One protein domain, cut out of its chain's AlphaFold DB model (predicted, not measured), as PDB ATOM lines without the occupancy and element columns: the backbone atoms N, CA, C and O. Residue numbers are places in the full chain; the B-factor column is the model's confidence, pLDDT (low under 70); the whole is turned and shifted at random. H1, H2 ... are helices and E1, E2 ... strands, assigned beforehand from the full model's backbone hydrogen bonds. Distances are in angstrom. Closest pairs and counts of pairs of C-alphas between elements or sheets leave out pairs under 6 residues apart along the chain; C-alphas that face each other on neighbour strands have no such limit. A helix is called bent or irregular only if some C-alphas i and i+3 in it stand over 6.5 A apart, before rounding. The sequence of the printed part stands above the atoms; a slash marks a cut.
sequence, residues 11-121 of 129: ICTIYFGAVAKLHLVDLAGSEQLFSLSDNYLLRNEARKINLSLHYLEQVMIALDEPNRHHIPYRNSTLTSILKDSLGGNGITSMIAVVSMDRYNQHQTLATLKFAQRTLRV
ATOM      1  N   ILE A  11     -27.011 -82.547  79.163       95.56
ATOM      2  CA  ILE A  11     -27.949 -83.625  78.840       95.56
ATOM      3  C   ILE A  11     -28.199 -84.418  80.115       95.56
ATOM      4  O   ILE A  11     -27.300 -85.087  80.621       95.56
ATOM      5  N   CYS A  12     -29.429 -84.372  80.613       96.44
ATOM      6  CA  CYS A  12     -29.895 -85.257  81.668       96.44
ATOM      7  C   CYS A  12     -30.701 -86.388  81.027       96.44
ATOM      8  O   CYS A  12     -31.654 -86.136  80.292       96.44
ATOM      9  N   THR A  13     -30.298 -87.634  81.274       95.56
ATOM     10  CA  THR A  13     -31.012 -88.810  80.766       95.56
ATOM     11  C   THR A  13     -31.673 -89.536  81.918       95.56
ATOM     12  O   THR A  13     -30.997 -89.968  82.848       95.56
ATOM     13  N   ILE A  14     -32.989 -89.692  81.833       95.88
ATOM     14  CA  ILE A  14     -33.784 -90.465  82.782       95.88
ATOM     15  C   ILE A  14     -34.140 -91.786  82.110       95.88
ATOM     16  O   ILE A  14     -34.711 -91.789  81.020       95.88
ATOM     17  N   TYR A  15     -33.804 -92.900  82.755       94.31
ATOM     18  CA  TYR A  15     -34.135 -94.241  82.278       94.31
ATOM     19  C   TYR A  15     -35.390 -94.753  82.982       94.31
ATOM     20  O   TYR A  15     -35.473 -94.745  84.209       94.31
ATOM     21  N   PHE A  16     -36.355 -95.221  82.196       92.31
ATOM     22  CA  PHE A  16     -37.577 -95.863  82.663       92.31
ATOM     23  C   PHE A  16     -37.470 -97.360  82.363       92.31
ATOM     24  O   PHE A  16     -37.799 -97.834  81.273       92.31
ATOM     25  N   GLY A  17     -36.940 -98.107  83.334       90.44
ATOM     26  CA  GLY A  17     -36.605 -99.517  83.147       90.44
ATOM     27  C   GLY A  17     -35.493 -99.714  82.111       90.44
ATOM     28  O   GLY A  17     -34.613 -98.869  81.959       90.44
ATOM     29  N   ALA A  18     -35.526-100.846  81.406       83.00
ATOM     30  CA  ALA A  18     -34.474-101.218  80.457       83.00
ATOM     31  C   ALA A  18     -34.681-100.672  79.031       83.00
ATOM     32  O   ALA A  18     -33.747-100.702  78.234       83.00
ATOM     33  N   VAL A  19     -35.890-100.209  78.694       83.62
ATOM     34  CA  VAL A  19     -36.304 -99.991  77.292       83.62
ATOM     35  C   VAL A  19     -36.673 -98.549  76.954       83.62
ATOM     36  O   VAL A  19     -36.638 -98.182  75.783       83.62
ATOM     37  N   ALA A  20     -37.001 -97.717  77.944       89.69
ATOM     38  CA  ALA A  20     -37.426 -96.340  77.717       89.69
ATOM     39  C   ALA A  20     -36.447 -95.340  78.343       89.69
ATOM     40  O   ALA A  20     -35.908 -95.558  79.429       89.69
ATOM     41  N   LYS A  21     -36.223 -94.220  77.653       92.75
ATOM     42  CA  LYS A  21     -35.377 -93.120  78.126       92.75
ATOM     43  C   LYS A  21     -35.956 -91.766  77.729       92.75
ATOM     44  O   LYS A  21     -36.530 -91.628  76.652       92.75
ATOM     45  N   LEU A  22     -35.760 -90.771  78.586       95.12
ATOM     46  CA  LEU A  22     -36.081 -89.368  78.340       95.12
ATOM     47  C   LEU A  22     -34.797 -88.546  78.410       95.12
ATOM     48  O   LEU A  22     -34.092 -88.589  79.417       95.12
ATOM     49  N   HIS A  23     -34.520 -87.780  77.358       96.12
ATOM     50  CA  HIS A  23     -33.431 -86.811  77.339       96.12
ATOM     51  C   HIS A  23     -33.982 -85.405  77.596       96.12
ATOM     52  O   HIS A  23     -34.787 -84.896  76.820       96.12
ATOM     53  N   LEU A  24     -33.524 -84.771  78.675       96.56
ATOM     54  CA  LEU A  24     -33.704 -83.346  78.934       96.56
ATOM     55  C   LEU A  24     -32.413 -82.636  78.528       96.56
ATOM     56  O   LEU A  24     -31.364 -82.846  79.141       96.56
ATOM     57  N   VAL A  25     -32.489 -81.847  77.460       95.69
ATOM     58  CA  VAL A  25     -31.324 -81.224  76.823       95.69
ATOM     59  C   VAL A  25     -31.410 -79.714  76.982       95.69
ATOM     60  O   VAL A  25     -32.362 -79.100  76.506       95.69
ATOM     61  N   ASP A  26     -30.395 -79.129  77.608       93.75
ATOM     62  CA  ASP A  26     -30.169 -77.687  77.639       93.75
ATOM     63  C   ASP A  26     -29.000 -77.340  76.714       93.75
ATOM     64  O   ASP A  26     -27.914 -77.930  76.800       93.75
ATOM     65  N   LEU A  27     -29.228 -76.407  75.792       92.00
ATOM     66  CA  LEU A  27     -28.238 -75.994  74.810       92.00
ATOM     67  C   LEU A  27     -27.708 -74.605  75.163       92.00
ATOM     68  O   LEU A  27     -28.473 -73.653  75.274       92.00
ATOM     69  N   ALA A  28     -26.382 -74.486  75.257       88.06
ATOM     70  CA  ALA A  28     -25.719 -73.190  75.317       88.06
ATOM     71  C   ALA A  28     -26.056 -72.322  74.091       88.06
ATOM     72  O   ALA A  28     -26.423 -72.830  73.026       88.06
ATOM     73  N   GLY A  29     -25.904 -71.008  74.255       82.19
ATOM     74  CA  GLY A  29     -26.179 -70.034  73.206       82.19
ATOM     75  C   GLY A  29     -25.257 -70.164  71.987       82.19
ATOM     76  O   GLY A  29     -24.149 -70.699  72.057       82.19
ATOM     77  N   SER A  30     -25.747 -69.678  70.842       78.69
ATOM     78  CA  SER A  30     -25.038 -69.662  69.554       78.69
ATOM     79  C   SER A  30     -24.364 -68.316  69.260       78.69
ATOM     80  O   SER A  30     -24.259 -67.896  68.103       78.69
ATOM     81  N   GLU A  31     -24.001 -67.556  70.296       72.88
ATOM     82  CA  GLU A  31     -23.486 -66.202  70.135       72.88
ATOM     83  C   GLU A  31     -22.218 -66.136  69.267       72.88
ATOM     84  O   GLU A  31     -21.342 -67.008  69.272       72.88
ATOM     85  N   GLN A  32     -22.120 -65.053  68.493       66.44
ATOM     86  CA  GLN A  32     -21.009 -64.822  67.578       66.44
ATOM     87  C   GLN A  32     -19.757 -64.347  68.322       66.44
ATOM     88  O   GLN A  32     -19.806 -63.452  69.162       66.44
ATOM     89  N   LEU A  33     -18.608 -64.893  67.916       63.72
ATOM     90  CA  LEU A  33     -17.286 -64.648  68.509       63.72
ATOM     91  C   LEU A  33     -16.767 -63.205  68.366       63.72
ATOM     92  O   LEU A  33     -15.742 -62.875  68.961       63.72
ATOM     93  N   PHE A  34     -17.437 -62.352  67.584       55.34
ATOM     94  CA  PHE A  34     -16.985 -60.987  67.283       55.34
ATOM     95  C   PHE A  34     -16.882 -60.080  68.516       55.34
ATOM     96  O   PHE A  34     -16.154 -59.094  68.482       55.34
ATOM     97  N   SER A  35     -17.550 -60.422  69.617       55.75
ATOM     98  CA  SER A  35     -17.524 -59.643  70.858       55.75
ATOM     99  C   SER A  35     -16.441 -60.052  71.863       55.75
ATOM    100  O   SER A  35     -16.304 -59.406  72.899       55.75
ATOM    101  N   LEU A  36     -15.680 -61.119  71.587       60.72
ATOM    102  CA  LEU A  36     -14.702 -61.722  72.509       60.72
ATOM    103  C   LEU A  36     -13.249 -61.455  72.066       60.72
ATOM    104  O   LEU A  36     -12.375 -62.307  72.250       60.72
ATOM    105  N   SER A  37     -12.995 -60.312  71.417       59.12
ATOM    106  CA  SER A  37     -11.791 -60.068  70.606       59.12
ATOM    107  C   SER A  37     -10.466 -60.248  71.350       59.12
ATOM    108  O   SER A  37      -9.504 -60.679  70.722       59.12
ATOM    109  N   ASP A  38     -10.406 -60.056  72.667       65.56
ATOM    110  CA  ASP A  38      -9.103 -59.924  73.333       65.56
ATOM    111  C   ASP A  38      -8.712 -61.130  74.205       65.56
ATOM    112  O   ASP A  38      -7.569 -61.234  74.640       65.56
ATOM    113  N   ASN A  39      -9.614 -62.099  74.421       80.00
ATOM    114  CA  ASN A  39      -9.333 -63.265  75.266       80.00
ATOM    115  C   ASN A  39      -9.376 -64.582  74.474       80.00
ATOM    116  O   ASN A  39     -10.440 -65.097  74.119       80.00
ATOM    117  N   TYR A  40      -8.196 -65.160  74.243       81.81
ATOM    118  CA  TYR A  40      -8.026 -66.423  73.520       81.81
ATOM    119  C   TYR A  40      -8.793 -67.597  74.149       81.81
ATOM    120  O   TYR A  40      -9.395 -68.393  73.425       81.81
ATOM    121  N   LEU A  41      -8.803 -67.705  75.484       80.75
ATOM    122  CA  LEU A  41      -9.475 -68.801  76.189       80.75
ATOM    123  C   LEU A  41     -10.989 -68.731  75.984       80.75
ATOM    124  O   LEU A  41     -11.592 -69.722  75.576       80.75
ATOM    125  N   LEU A  42     -11.574 -67.542  76.165       78.19
ATOM    126  CA  LEU A  42     -13.003 -67.301  75.938       78.19
ATOM    127  C   LEU A  42     -13.396 -67.556  74.480       78.19
ATOM    128  O   LEU A  42     -14.414 -68.184  74.201       78.19
ATOM    129  N   ARG A  43     -12.560 -67.120  73.533       80.38
ATOM    130  CA  ARG A  43     -12.793 -67.357  72.105       80.38
ATOM    131  C   ARG A  43     -12.766 -68.848  71.768       80.38
ATOM    132  O   ARG A  43     -13.595 -69.316  70.989       80.38
ATOM    133  N   ASN A  44     -11.821 -69.604  72.326       83.25
ATOM    134  CA  ASN A  44     -11.716 -71.039  72.067       83.25
ATOM    135  C   ASN A  44     -12.857 -71.830  72.726       83.25
ATOM    136  O   ASN A  44     -13.330 -72.801  72.141       83.25
ATOM    137  N   GLU A  45     -13.318 -71.409  73.905       81.25
ATOM    138  CA  GLU A  45     -14.509 -71.952  74.569       81.25
ATOM    139  C   GLU A  45     -15.757 -71.750  73.699       81.25
ATOM    140  O   GLU A  45     -16.383 -72.723  73.281       81.25
ATOM    141  N   ALA A  46     -16.051 -70.505  73.318       83.38
ATOM    142  CA  ALA A  46     -17.202 -70.189  72.480       83.38
ATOM    143  C   ALA A  46     -17.127 -70.858  71.092       83.38
ATOM    144  O   ALA A  46     -18.143 -71.268  70.531       83.38
ATOM    145  N   ARG A  47     -15.918 -71.066  70.546       85.88
ATOM    146  CA  ARG A  47     -15.724 -71.859  69.323       85.88
ATOM    147  C   ARG A  47     -16.167 -73.311  69.509       85.88
ATOM    148  O   ARG A  47     -16.777 -73.861  68.601       85.88
ATOM    149  N   LYS A  48     -15.860 -73.938  70.650       88.12
ATOM    150  CA  LYS A  48     -16.258 -75.330  70.923       88.12
ATOM    151  C   LYS A  48     -17.775 -75.468  71.052       88.12
ATOM    152  O   LYS A  48     -18.318 -76.399  70.469       88.12
ATOM    153  N   ILE A  49     -18.433 -74.531  71.736       88.25
ATOM    154  CA  ILE A  49     -19.902 -74.481  71.860       88.25
ATOM    155  C   ILE A  49     -20.555 -74.391  70.476       88.25
ATOM    156  O   ILE A  49     -21.393 -75.211  70.102       88.25
ATOM    157  N   ASN A  50     -20.110 -73.428  69.666       89.12
ATOM    158  CA  ASN A  50     -20.639 -73.249  68.318       89.12
ATOM    159  C   ASN A  50     -20.338 -74.450  67.412       89.12
ATOM    160  O   ASN A  50     -21.141 -74.779  66.543       89.12
ATOM    161  N   LEU A  51     -19.217 -75.144  67.625       92.50
ATOM    162  CA  LEU A  51     -18.878 -76.345  66.869       92.50
ATOM    163  C   LEU A  51     -19.833 -77.513  67.174       92.50
ATOM    164  O   LEU A  51     -20.264 -78.189  66.241       92.50
ATOM    165  N   SER A  52     -20.214 -77.741  68.436       93.69
ATOM    166  CA  SER A  52     -21.217 -78.767  68.769       93.69
ATOM    167  C   SER A  52     -22.596 -78.439  68.203       93.69
ATOM    168  O   SER A  52     -23.244 -79.331  67.656       93.69
ATOM    169  N   LEU A  53     -23.025 -77.175  68.264       94.00
ATOM    170  CA  LEU A  53     -24.278 -76.732  67.640       94.00
ATOM    171  C   LEU A  53     -24.242 -76.872  66.115       94.00
ATOM    172  O   LEU A  53     -25.217 -77.317  65.513       94.00
ATOM    173  N   HIS A  54     -23.104 -76.565  65.490       94.25
ATOM    174  CA  HIS A  54     -22.917 -76.746  64.056       94.25
ATOM    175  C   HIS A  54     -23.050 -78.218  63.655       94.25
ATOM    176  O   HIS A  54     -23.774 -78.535  62.715       94.25
ATOM    177  N   TYR A  55     -22.405 -79.142  64.374       96.81
ATOM    178  CA  TYR A  55     -22.553 -80.570  64.087       96.81
ATOM    179  C   TYR A  55     -23.982 -81.071  64.298       96.81
ATOM    180  O   TYR A  55     -24.446 -81.910  63.525       96.81
ATOM    181  N   LEU A  56     -24.693 -80.532  65.290       96.31
ATOM    182  CA  LEU A  56     -26.113 -80.809  65.483       96.31
ATOM    183  C   LEU A  56     -26.953 -80.347  64.283       96.31
ATOM    184  O   LEU A  56     -27.770 -81.117  63.781       96.31
ATOM    185  N   GLU A  57     -26.694 -79.149  63.754       95.38
ATOM    186  CA  GLU A  57     -27.346 -78.657  62.537       95.38
ATOM    187  C   GLU A  57     -27.015 -79.530  61.313       95.38
ATOM    188  O   GLU A  57     -27.904 -79.848  60.526       95.38
ATOM    189  N   GLN A  58     -25.762 -79.976  61.164       96.56
ATOM    190  CA  GLN A  58     -25.359 -80.866  60.065       96.56
ATOM    191  C   GLN A  58     -26.085 -82.215  60.098       96.56
ATOM    192  O   GLN A  58     -26.402 -82.761  59.044       96.56
ATOM    193  N   VAL A  59     -26.372 -82.751  61.289       97.19
ATOM    194  CA  VAL A  59     -27.200 -83.955  61.438       97.19
ATOM    195  C   VAL A  59     -28.625 -83.698  60.951       97.19
ATOM    196  O   VAL A  59     -29.141 -84.496  60.178       97.19
ATOM    197  N   MET A  60     -29.240 -82.577  61.341       95.69
ATOM    198  CA  MET A  60     -30.601 -82.228  60.907       95.69
ATOM    199  C   MET A  60     -30.690 -82.042  59.390       95.69
ATOM    200  O   MET A  60     -31.610 -82.558  58.768       95.69
ATOM    201  N   ILE A  61     -29.715 -81.351  58.787       95.06
ATOM    202  CA  ILE A  61     -29.643 -81.169  57.329       95.06
ATOM    203  C   ILE A  61     -29.493 -82.523  56.632       95.06
ATOM    204  O   ILE A  61     -30.218 -82.805  55.688       95.06
ATOM    205  N   ALA A  62     -28.594 -83.382  57.121       96.06
ATOM    206  CA  ALA A  62     -28.395 -84.700  56.534       96.06
ATOM    207  C   ALA A  62     -29.644 -85.593  56.634       96.06
ATOM    208  O   ALA A  62     -29.839 -86.434  55.766       96.06
ATOM    209  N   LEU A  63     -30.474 -85.416  57.668       94.88
ATOM    210  CA  LEU A  63     -31.740 -86.137  57.845       94.88
ATOM    211  C   LEU A  63     -32.882 -85.608  56.961       94.88
ATOM    212  O   LEU A  63     -33.800 -86.365  56.668       94.88
ATOM    213  N   ASP A  64     -32.825 -84.344  56.532       94.31
ATOM    214  CA  ASP A  64     -33.772 -83.745  55.569       94.31
ATOM    215  C   ASP A  64     -33.444 -84.161  54.113       94.31
ATOM    216  O   ASP A  64     -34.245 -83.967  53.201       94.31
ATOM    217  N   GLU A  65     -32.264 -84.744  53.862       94.00
ATOM    218  CA  GLU A  65     -31.826 -85.190  52.534       94.00
ATOM    219  C   GLU A  65     -32.281 -86.642  52.244       94.00
ATOM    220  O   GLU A  65     -31.704 -87.588  52.785       94.00
ATOM    221  N   PRO A  66     -33.241 -86.882  51.324       85.75
ATOM    222  CA  PRO A  66     -33.876 -88.198  51.145       85.75
ATOM    223  C   PRO A  66     -32.931 -89.308  50.656       85.75
ATOM    224  O   PRO A  66     -33.188 -90.485  50.888       85.75
ATOM    225  N   ASN A  67     -31.830 -88.946  49.992       89.31
ATOM    226  CA  ASN A  67     -30.865 -89.896  49.421       89.31
ATOM    227  C   ASN A  67     -29.565 -89.989  50.234       89.31
ATOM    228  O   ASN A  67     -28.567 -90.544  49.766       89.31
ATOM    229  N   ARG A  68     -29.530 -89.416  51.440       92.44
ATOM    230  CA  ARG A  68     -28.324 -89.408  52.260       92.44
ATOM    231  C   ARG A  68     -28.212 -90.682  53.087       92.44
ATOM    232  O   ARG A  68     -28.917 -90.876  54.067       92.44
ATOM    233  N   HIS A  69     -27.249 -91.530  52.735       90.12
ATOM    234  CA  HIS A  69     -26.985 -92.762  53.489       90.12
ATOM    235  C   HIS A  69     -26.238 -92.528  54.809       90.12
ATOM    236  O   HIS A  69     -26.453 -93.251  55.780       90.12
ATOM    237  N   HIS A  70     -25.336 -91.543  54.857       95.69
ATOM    238  CA  HIS A  70     -24.497 -91.292  56.029       95.69
ATOM    239  C   HIS A  70     -24.921 -90.026  56.778       95.69
ATOM    240  O   HIS A  70     -24.782 -88.907  56.267       95.69
ATOM    241  N   ILE A  71     -25.344 -90.215  58.031       97.06
ATOM    242  CA  ILE A  71     -25.660 -89.139  58.972       97.06
ATOM    243  C   ILE A  71     -24.500 -88.969  59.969       97.06
ATOM    244  O   ILE A  71     -24.131 -89.932  60.652       97.06
ATOM    245  N   PRO A  72     -23.909 -87.768  60.098       97.00
ATOM    246  CA  PRO A  72     -22.649 -87.558  60.811       97.00
ATOM    247  C   PRO A  72     -22.797 -87.452  62.344       97.00
ATOM    248  O   PRO A  72     -22.214 -86.569  62.973       97.00
ATOM    249  N   TYR A  73     -23.528 -88.369  62.989       97.81
ATOM    250  CA  TYR A  73     -23.740 -88.344  64.447       97.81
ATOM    251  C   TYR A  73     -22.441 -88.381  65.263       97.81
ATOM    252  O   TYR A  73     -22.391 -87.861  66.374       97.81
ATOM    253  N   ARG A  74     -21.377 -88.976  64.715       97.12
ATOM    254  CA  ARG A  74     -20.089 -89.167  65.403       97.12
ATOM    255  C   ARG A  74     -19.212 -87.914  65.461       97.12
ATOM    256  O   ARG A  74     -18.188 -87.944  66.134       97.12
ATOM    257  N   ASN A  75     -19.596 -86.824  64.796       96.56
ATOM    258  CA  ASN A  75     -18.786 -85.602  64.773       96.56
ATOM    259  C   ASN A  75     -18.753 -84.872  66.127       96.56
ATOM    260  O   ASN A  75     -17.846 -84.083  66.377       96.56
ATOM    261  N   SER A  76     -19.717 -85.135  67.013       96.19
ATOM    262  CA  SER A  76     -19.714 -84.612  68.379       96.19
ATOM    263  C   SER A  76     -20.336 -85.588  69.374       96.19
ATOM    264  O   SER A  76     -21.160 -86.435  69.016       96.19
ATOM    265  N   THR A  77     -19.985 -85.431  70.651       95.19
ATOM    266  CA  THR A  77     -20.617 -86.169  71.751       95.19
ATOM    267  C   THR A  77     -22.115 -85.868  71.832       95.19
ATOM    268  O   THR A  77     -22.908 -86.791  71.991       95.19
ATOM    269  N   LEU A  78     -22.507 -84.601  71.640       95.69
ATOM    270  CA  LEU A  78     -23.906 -84.158  71.637       95.69
ATOM    271  C   LEU A  78     -24.729 -84.934  70.600       95.69
ATOM    272  O   LEU A  78     -25.720 -85.575  70.938       95.69
ATOM    273  N   THR A  79     -24.278 -84.946  69.348       96.69
ATOM    274  CA  THR A  79     -24.960 -85.660  68.258       96.69
ATOM    275  C   THR A  79     -24.917 -87.176  68.418       96.69
ATOM    276  O   THR A  79     -25.851 -87.853  68.002       96.69
ATOM    277  N   SER A  80     -23.869 -87.722  69.042       96.50
ATOM    278  CA  SER A  80     -23.777 -89.163  69.305       96.50
ATOM    279  C   SER A  80     -24.805 -89.615  70.340       96.50
ATOM    280  O   SER A  80     -25.437 -90.651  70.154       96.50
ATOM    281  N   ILE A  81     -25.001 -88.830  71.404       95.44
ATOM    282  CA  ILE A  81     -25.993 -89.114  72.450       95.44
ATOM    283  C   ILE A  81     -27.417 -88.982  71.893       95.44
ATOM    284  O   ILE A  81     -28.263 -89.831  72.159       95.44
ATOM    285  N   LEU A  82     -27.672 -87.952  71.079       95.38
ATOM    286  CA  LEU A  82     -28.999 -87.657  70.525       95.38
ATOM    287  C   LEU A  82     -29.368 -88.474  69.282       95.38
ATOM    288  O   LEU A  82     -30.427 -88.245  68.701       95.38
ATOM    289  N   LYS A  83     -28.534 -89.438  68.880       94.62
ATOM    290  CA  LYS A  83     -28.764 -90.272  67.694       94.62
ATOM    291  C   LYS A  83     -30.139 -90.947  67.692       94.62
ATOM    292  O   LYS A  83     -30.783 -91.008  66.657       94.62
ATOM    293  N   ASP A  84     -30.599 -91.439  68.839       92.00
ATOM    294  CA  ASP A  84     -31.903 -92.115  68.905       92.00
ATOM    295  C   ASP A  84     -33.074 -91.119  68.909       92.00
ATOM    296  O   ASP A  84     -34.199 -91.481  68.579       92.00
ATOM    297  N   SER A  85     -32.816 -89.861  69.278       93.56
ATOM    298  CA  SER A  85     -33.814 -88.785  69.333       93.56
ATOM    299  C   SER A  85     -33.994 -88.079  67.985       93.56
ATOM    300  O   SER A  85     -35.065 -87.543  67.710       93.56
ATOM    301  N   LEU A  86     -32.969 -88.053  67.136       94.00
ATOM    302  CA  LEU A  86     -32.990 -87.371  65.841       94.00
ATOM    303  C   LEU A  86     -32.842 -88.412  64.738       94.00
ATOM    304  O   LEU A  86     -31.790 -89.021  64.636       94.00
ATOM    305  N   GLY A  87     -33.880 -88.642  63.937       91.56
ATOM    306  CA  GLY A  87     -33.892 -89.680  62.900       91.56
ATOM    307  C   GLY A  87     -34.021 -91.115  63.428       91.56
ATOM    308  O   GLY A  87     -33.871 -92.060  62.657       91.56
ATOM    309  N   GLY A  88     -34.254 -91.292  64.732       92.06
ATOM    310  CA  GLY A  88     -34.269 -92.587  65.416       92.06
ATOM    311  C   GLY A  88     -35.630 -92.959  66.008       92.06
ATOM    312  O   GLY A  88     -36.673 -92.463  65.578       92.06
ATOM    313  N   ASN A  89     -35.609 -93.846  67.007       91.00
ATOM    314  CA  ASN A  89     -36.790 -94.305  67.738       91.00
ATOM    315  C   ASN A  89     -37.005 -93.479  69.019       91.00
ATOM    316  O   ASN A  89     -36.762 -93.944  70.133       91.00
ATOM    317  N   GLY A  90     -37.431 -92.231  68.856       89.75
ATOM    318  CA  GLY A  90     -37.743 -91.341  69.966       89.75
ATOM    319  C   GLY A  90     -38.719 -90.257  69.544       89.75
ATOM    320  O   GLY A  90     -38.732 -89.838  68.390       89.75
ATOM    321  N   ILE A  91     -39.551 -89.791  70.470       91.69
ATOM    322  CA  ILE A  91     -40.353 -88.586  70.252       91.69
ATOM    323  C   ILE A  91     -39.499 -87.400  70.682       91.69
ATOM    324  O   ILE A  91     -39.006 -87.369  71.810       91.69
ATOM    325  N   THR A  92     -39.340 -86.426  69.790       93.25
ATOM    326  CA  THR A  92     -38.475 -85.269  70.026       93.25
ATOM    327  C   THR A  92     -39.255 -83.987  69.833       93.25
ATOM    328  O   THR A  92     -39.939 -83.804  68.832       93.25
ATOM    329  N   SER A  93     -39.124 -83.089  70.804       93.19
ATOM    330  CA  SER A  93     -39.672 -81.740  70.753       93.19
ATOM    331  C   SER A  93     -38.569 -80.747  71.086       93.19
ATOM    332  O   SER A  93     -37.742 -81.001  71.960       93.19
ATOM    333  N   MET A  94     -38.565 -79.612  70.396       93.81
ATOM    334  CA  MET A  94     -37.628 -78.520  70.632       93.81
ATOM    335  C   MET A  94     -38.384 -77.291  71.129       93.81
ATOM    336  O   MET A  94     -39.426 -76.933  70.584       93.81
ATOM    337  N   ILE A  95     -37.817 -76.609  72.124       95.00
ATOM    338  CA  ILE A  95     -38.275 -75.291  72.565       95.00
ATOM    339  C   ILE A  95     -37.282 -74.253  72.043       95.00
ATOM    340  O   ILE A  95     -36.105 -74.273  72.395       95.00
ATOM    341  N   ALA A  96     -37.756 -73.345  71.190       93.56
ATOM    342  CA  ALA A  96     -36.960 -72.237  70.681       93.56
ATOM    343  C   ALA A  96     -37.161 -71.000  71.566       93.56
ATOM    344  O   ALA A  96     -38.208 -70.355  71.510       93.56
ATOM    345  N   VAL A  97     -36.158 -70.665  72.379       92.19
ATOM    346  CA  VAL A  97     -36.170 -69.462  73.225       92.19
ATOM    347  C   VAL A  97     -35.480 -68.326  72.476       92.19
ATOM    348  O   VAL A  97     -34.317 -68.447  72.097       92.19
ATOM    349  N   VAL A  98     -36.196 -67.226  72.243       91.69
ATOM    350  CA  VAL A  98     -35.713 -66.090  71.444       91.69
ATOM    351  C   VAL A  98     -35.907 -64.761  72.169       91.69
ATOM    352  O   VAL A  98     -36.787 -64.624  73.016       91.69
ATOM    353  N   SER A  99     -35.094 -63.764  71.818       90.44
ATOM    354  CA  SER A  99     -35.237 -62.391  72.317       90.44
ATOM    355  C   SER A  99     -36.121 -61.563  71.378       90.44
ATOM    356  O   SER A  99     -36.043 -61.694  70.153       90.44
ATOM    357  N   MET A 100     -36.935 -60.679  71.959       92.06
ATOM    358  CA  MET A 100     -37.759 -59.702  71.230       92.06
ATOM    359  C   MET A 100     -37.001 -58.399  70.913       92.06
ATOM    360  O   MET A 100     -37.520 -57.539  70.200       92.06
ATOM    361  N   ASP A 101     -35.775 -58.233  71.420       91.81
ATOM    362  CA  ASP A 101     -35.002 -57.008  71.232       91.81
ATOM    363  C   ASP A 101     -34.510 -56.854  69.794       91.81
ATOM    364  O   ASP A 101     -33.958 -57.780  69.191       91.81
ATOM    365  N   ARG A 102     -34.607 -55.628  69.263       90.12
ATOM    366  CA  ARG A 102     -34.150 -55.310  67.900       90.12
ATOM    367  C   ARG A 102     -32.666 -55.615  67.683       90.12
ATOM    368  O   ARG A 102     -32.295 -56.082  66.612       90.12
ATOM    369  N   TYR A 103     -31.837 -55.422  68.707       87.69
ATOM    370  CA  TYR A 103     -30.404 -55.730  68.658       87.69
ATOM    371  C   TYR A 103     -30.109 -57.226  68.473       87.69
ATOM    372  O   TYR A 103     -29.056 -57.580  67.950       87.69
ATOM    373  N   ASN A 104     -31.046 -58.101  68.851       87.06
ATOM    374  CA  ASN A 104     -30.882 -59.553  68.796       87.06
ATOM    375  C   ASN A 104     -31.579 -60.193  67.586       87.06
ATOM    376  O   ASN A 104     -31.559 -61.414  67.461       87.06
ATOM    377  N   GLN A 105     -32.152 -59.406  66.665       90.38
ATOM    378  CA  GLN A 105     -32.912 -59.915  65.511       90.38
ATOM    379  C   GLN A 105     -32.167 -60.985  64.707       90.38
ATOM    380  O   GLN A 105     -32.767 -61.974  64.294       90.38
ATOM    381  N   HIS A 106     -30.860 -60.811  64.506       88.62
ATOM    382  CA  HIS A 106     -30.052 -61.786  63.778       88.62
ATOM    383  C   HIS A 106     -29.956 -63.131  64.514       88.62
ATOM    384  O   HIS A 106     -30.106 -64.180  63.889       88.62
ATOM    385  N   GLN A 107     -29.764 -63.104  65.838       87.75
ATOM    386  CA  GLN A 107     -29.723 -64.308  66.672       87.75
ATOM    387  C   GLN A 107     -31.100 -64.972  66.746       87.75
ATOM    388  O   GLN A 107     -31.210 -66.171  66.521       87.75
ATOM    389  N   THR A 108     -32.162 -64.185  66.933       91.88
ATOM    390  CA  THR A 108     -33.546 -64.672  66.894       91.88
ATOM    391  C   THR A 108     -33.848 -65.382  65.574       91.88
ATOM    392  O   THR A 108     -34.359 -66.501  65.575       91.88
ATOM    393  N   LEU A 109     -33.472 -64.792  64.435       92.56
ATOM    394  CA  LEU A 109     -33.644 -65.429  63.130       92.56
ATOM    395  C   LEU A 109     -32.828 -66.725  63.002       92.56
ATOM    396  O   LEU A 109     -33.320 -67.692  62.422       92.56
ATOM    397  N   ALA A 110     -31.600 -66.760  63.526       90.38
ATOM    398  CA  ALA A 110     -30.771 -67.963  63.525       90.38
ATOM    399  C   ALA A 110     -31.419 -69.099  64.337       90.38
ATOM    400  O   ALA A 110     -31.567 -70.204  63.814       90.38
ATOM    401  N   THR A 111     -31.901 -68.822  65.552       92.56
ATOM    402  CA  THR A 111     -32.611 -69.800  66.391       92.56
ATOM    403  C   THR A 111     -33.893 -70.301  65.724       92.56
ATOM    404  O   THR A 111     -34.154 -71.503  65.727       92.56
ATOM    405  N   LEU A 112     -34.675 -69.422  65.089       94.19
ATOM    406  CA  LEU A 112     -35.891 -69.828  64.371       94.19
ATOM    407  C   LEU A 112     -35.580 -70.716  63.159       94.19
ATOM    408  O   LEU A 112     -36.261 -71.716  62.941       94.19
ATOM    409  N   LYS A 113     -34.526 -70.406  62.394       93.38
ATOM    410  CA  LYS A 113     -34.057 -71.264  61.291       93.38
ATOM    411  C   LYS A 113     -33.558 -72.620  61.791       93.38
ATOM    412  O   LYS A 113     -33.754 -73.629  61.117       93.38
ATOM    413  N   PHE A 114     -32.912 -72.656  62.953       92.50
ATOM    414  CA  PHE A 114     -32.495 -73.901  63.593       92.50
ATOM    415  C   PHE A 114     -33.712 -74.749  64.001       92.50
ATOM    416  O   PHE A 114     -33.792 -75.933  63.666       92.50
ATOM    417  N   ALA A 115     -34.717 -74.131  64.630       94.00
ATOM    418  CA  ALA A 115     -35.967 -74.799  64.989       94.00
ATOM    419  C   ALA A 115     -36.721 -75.318  63.755       94.00
ATOM    420  O   ALA A 115     -37.185 -76.455  63.744       94.00
ATOM    421  N   GLN A 116     -36.763 -74.535  62.673       94.19
ATOM    422  CA  GLN A 116     -37.372 -74.954  61.412       94.19
ATOM    423  C   GLN A 116     -36.710 -76.210  60.829       94.19
ATOM    424  O   GLN A 116     -37.410 -77.062  60.291       94.19
ATOM    425  N   ARG A 117     -35.384 -76.352  60.936       91.88
ATOM    426  CA  ARG A 117     -34.683 -77.573  60.497       91.88
ATOM    427  C   ARG A 117     -35.011 -78.766  61.378       91.88
ATOM    428  O   ARG A 117     -35.206 -79.858  60.863       91.88
ATOM    429  N   THR A 118     -35.136 -78.544  62.683       91.94
ATOM    430  CA  THR A 118     -35.532 -79.600  63.623       91.94
ATOM    431  C   THR A 118     -36.915 -80.155  63.280       91.94
ATOM    432  O   THR A 118     -37.101 -81.365  63.306       91.94
ATOM    433  N   LEU A 119     -37.858 -79.298  62.872       92.44
ATOM    434  CA  LEU A 119     -39.201 -79.716  62.438       92.44
ATOM    435  C   LEU A 119     -39.211 -80.620  61.197       92.44
ATOM    436  O   LEU A 119     -40.199 -81.308  60.965       92.44
ATOM    437  N   ARG A 120     -38.152 -80.604  60.381       91.81
ATOM    438  CA  ARG A 120     -38.050 -81.452  59.185       91.81
ATOM    439  C   ARG A 120     -37.476 -82.835  59.473       91.81
ATOM    440  O   ARG A 120     -37.555 -83.721  58.627       91.81
ATOM    441  N   VAL A 121     -36.917 -83.038  60.664       92.75
ATOM    442  CA  VAL A 121     -36.403 -84.343  61.069       92.75
ATOM    443  C   VAL A 121     -37.573 -85.294  61.299       92.75
ATOM    444  O   VAL A 121     -38.435 -85.048  62.139       92.75
TER     445      VAL A 121
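What this domain is: This is residues 11 to 121 of the 129 residues of the protein "kinesin-like protein KIF6" of Diaphorina citri (UniProt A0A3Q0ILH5). Helices H1 and H3 meet near their last residues as a V, and the short helix H2 lies beside the later part of H1, between it and a two-stranded hairpin, E1 and E2. Long links join the hairpin and the three helices, and residues 101 to 106, of which 102 to 106 belong to H3, stick out free. The printed part has 111 residues, with two named strands and three named helices in the order E1 E2 H1 H2 H3; the sheet, in the order E1 - E2, is antiparallel, and the class is mixed, helices and strands. The whole is only just compact, close to loose, with a radius of gyration of the C-alphas of 15.6 A, and elongated, with spans of 48 by 28 by 28 A.

How they stand to each other: E1, residues 11 to 16, and E2, residues 20 to 26, form a hairpin of antiparallel neighbours, their directions at 162 degrees. N 12 and O 24, 2.9 A, and N 22 and O 14, 2.8 A, are within hydrogen-bond range, and the C-alphas of residues 13 and 23 face each other at 4.6 A. H1, residues 40 to 64, is apart from E1. H2, residues 77 to 84, touches H1, which touches H2 with its residues 52 to 59 alone; the closest C-alphas are those of Leu 56 and Thr 79, 5.7 A apart. The two run the same way at a shallow tilt of 21 degrees. H2 and E2 are near each other, with 5 pairs of C-alphas within 10 A, while H2 and E1 are only just apart, their closest C-alphas at 8.3 A. H3, residues 102 to 118, touches H1 with residues 114 to 118 alone, and H1 touches H3 with residues 57 to 64 alone. Their closest C-alphas are those of Met 60 and Arg 117, 6.2 A apart, and they run the same way at a steep tilt of 41 degrees. H3 is apart from H2, E1 and E2. Every O i to N i+4 pair is within hydrogen-bond range in H1, against 3 of 4 in H2 and 11 of 13 in H3.

Where its parts are: E1 begins at C-alpha 11, (-27.949, -83.625, 78.840), and is 16.0 A long; E2 is 20.0 A long. H1 runs 35.8 A from C-alpha 40 at (-8.026, -66.423, 73.520). H2, 13.1 A long, is irregular, with C-alphas 81 and 84 7.5 A apart. H3, 24.7 A long, is irregular too, with C-alphas 103 and 106 7.8 A apart, and has a kink of 25 degrees near residue 109; it ends at C-alpha 118, (-35.532, -79.600, 63.623).

The domain as a whole: The C-alphas farthest apart are those of Gly 17 and Asp 38, 49.2 A. The printed part has no cut. The link E1 to E2 is tight; E2 to H1, H1 to H2 and H2 to H3 are long, with 13, 12 and 17 residues. The mean pLDDT of the printed part is 89.6, and residues 32 to 38 are under 70.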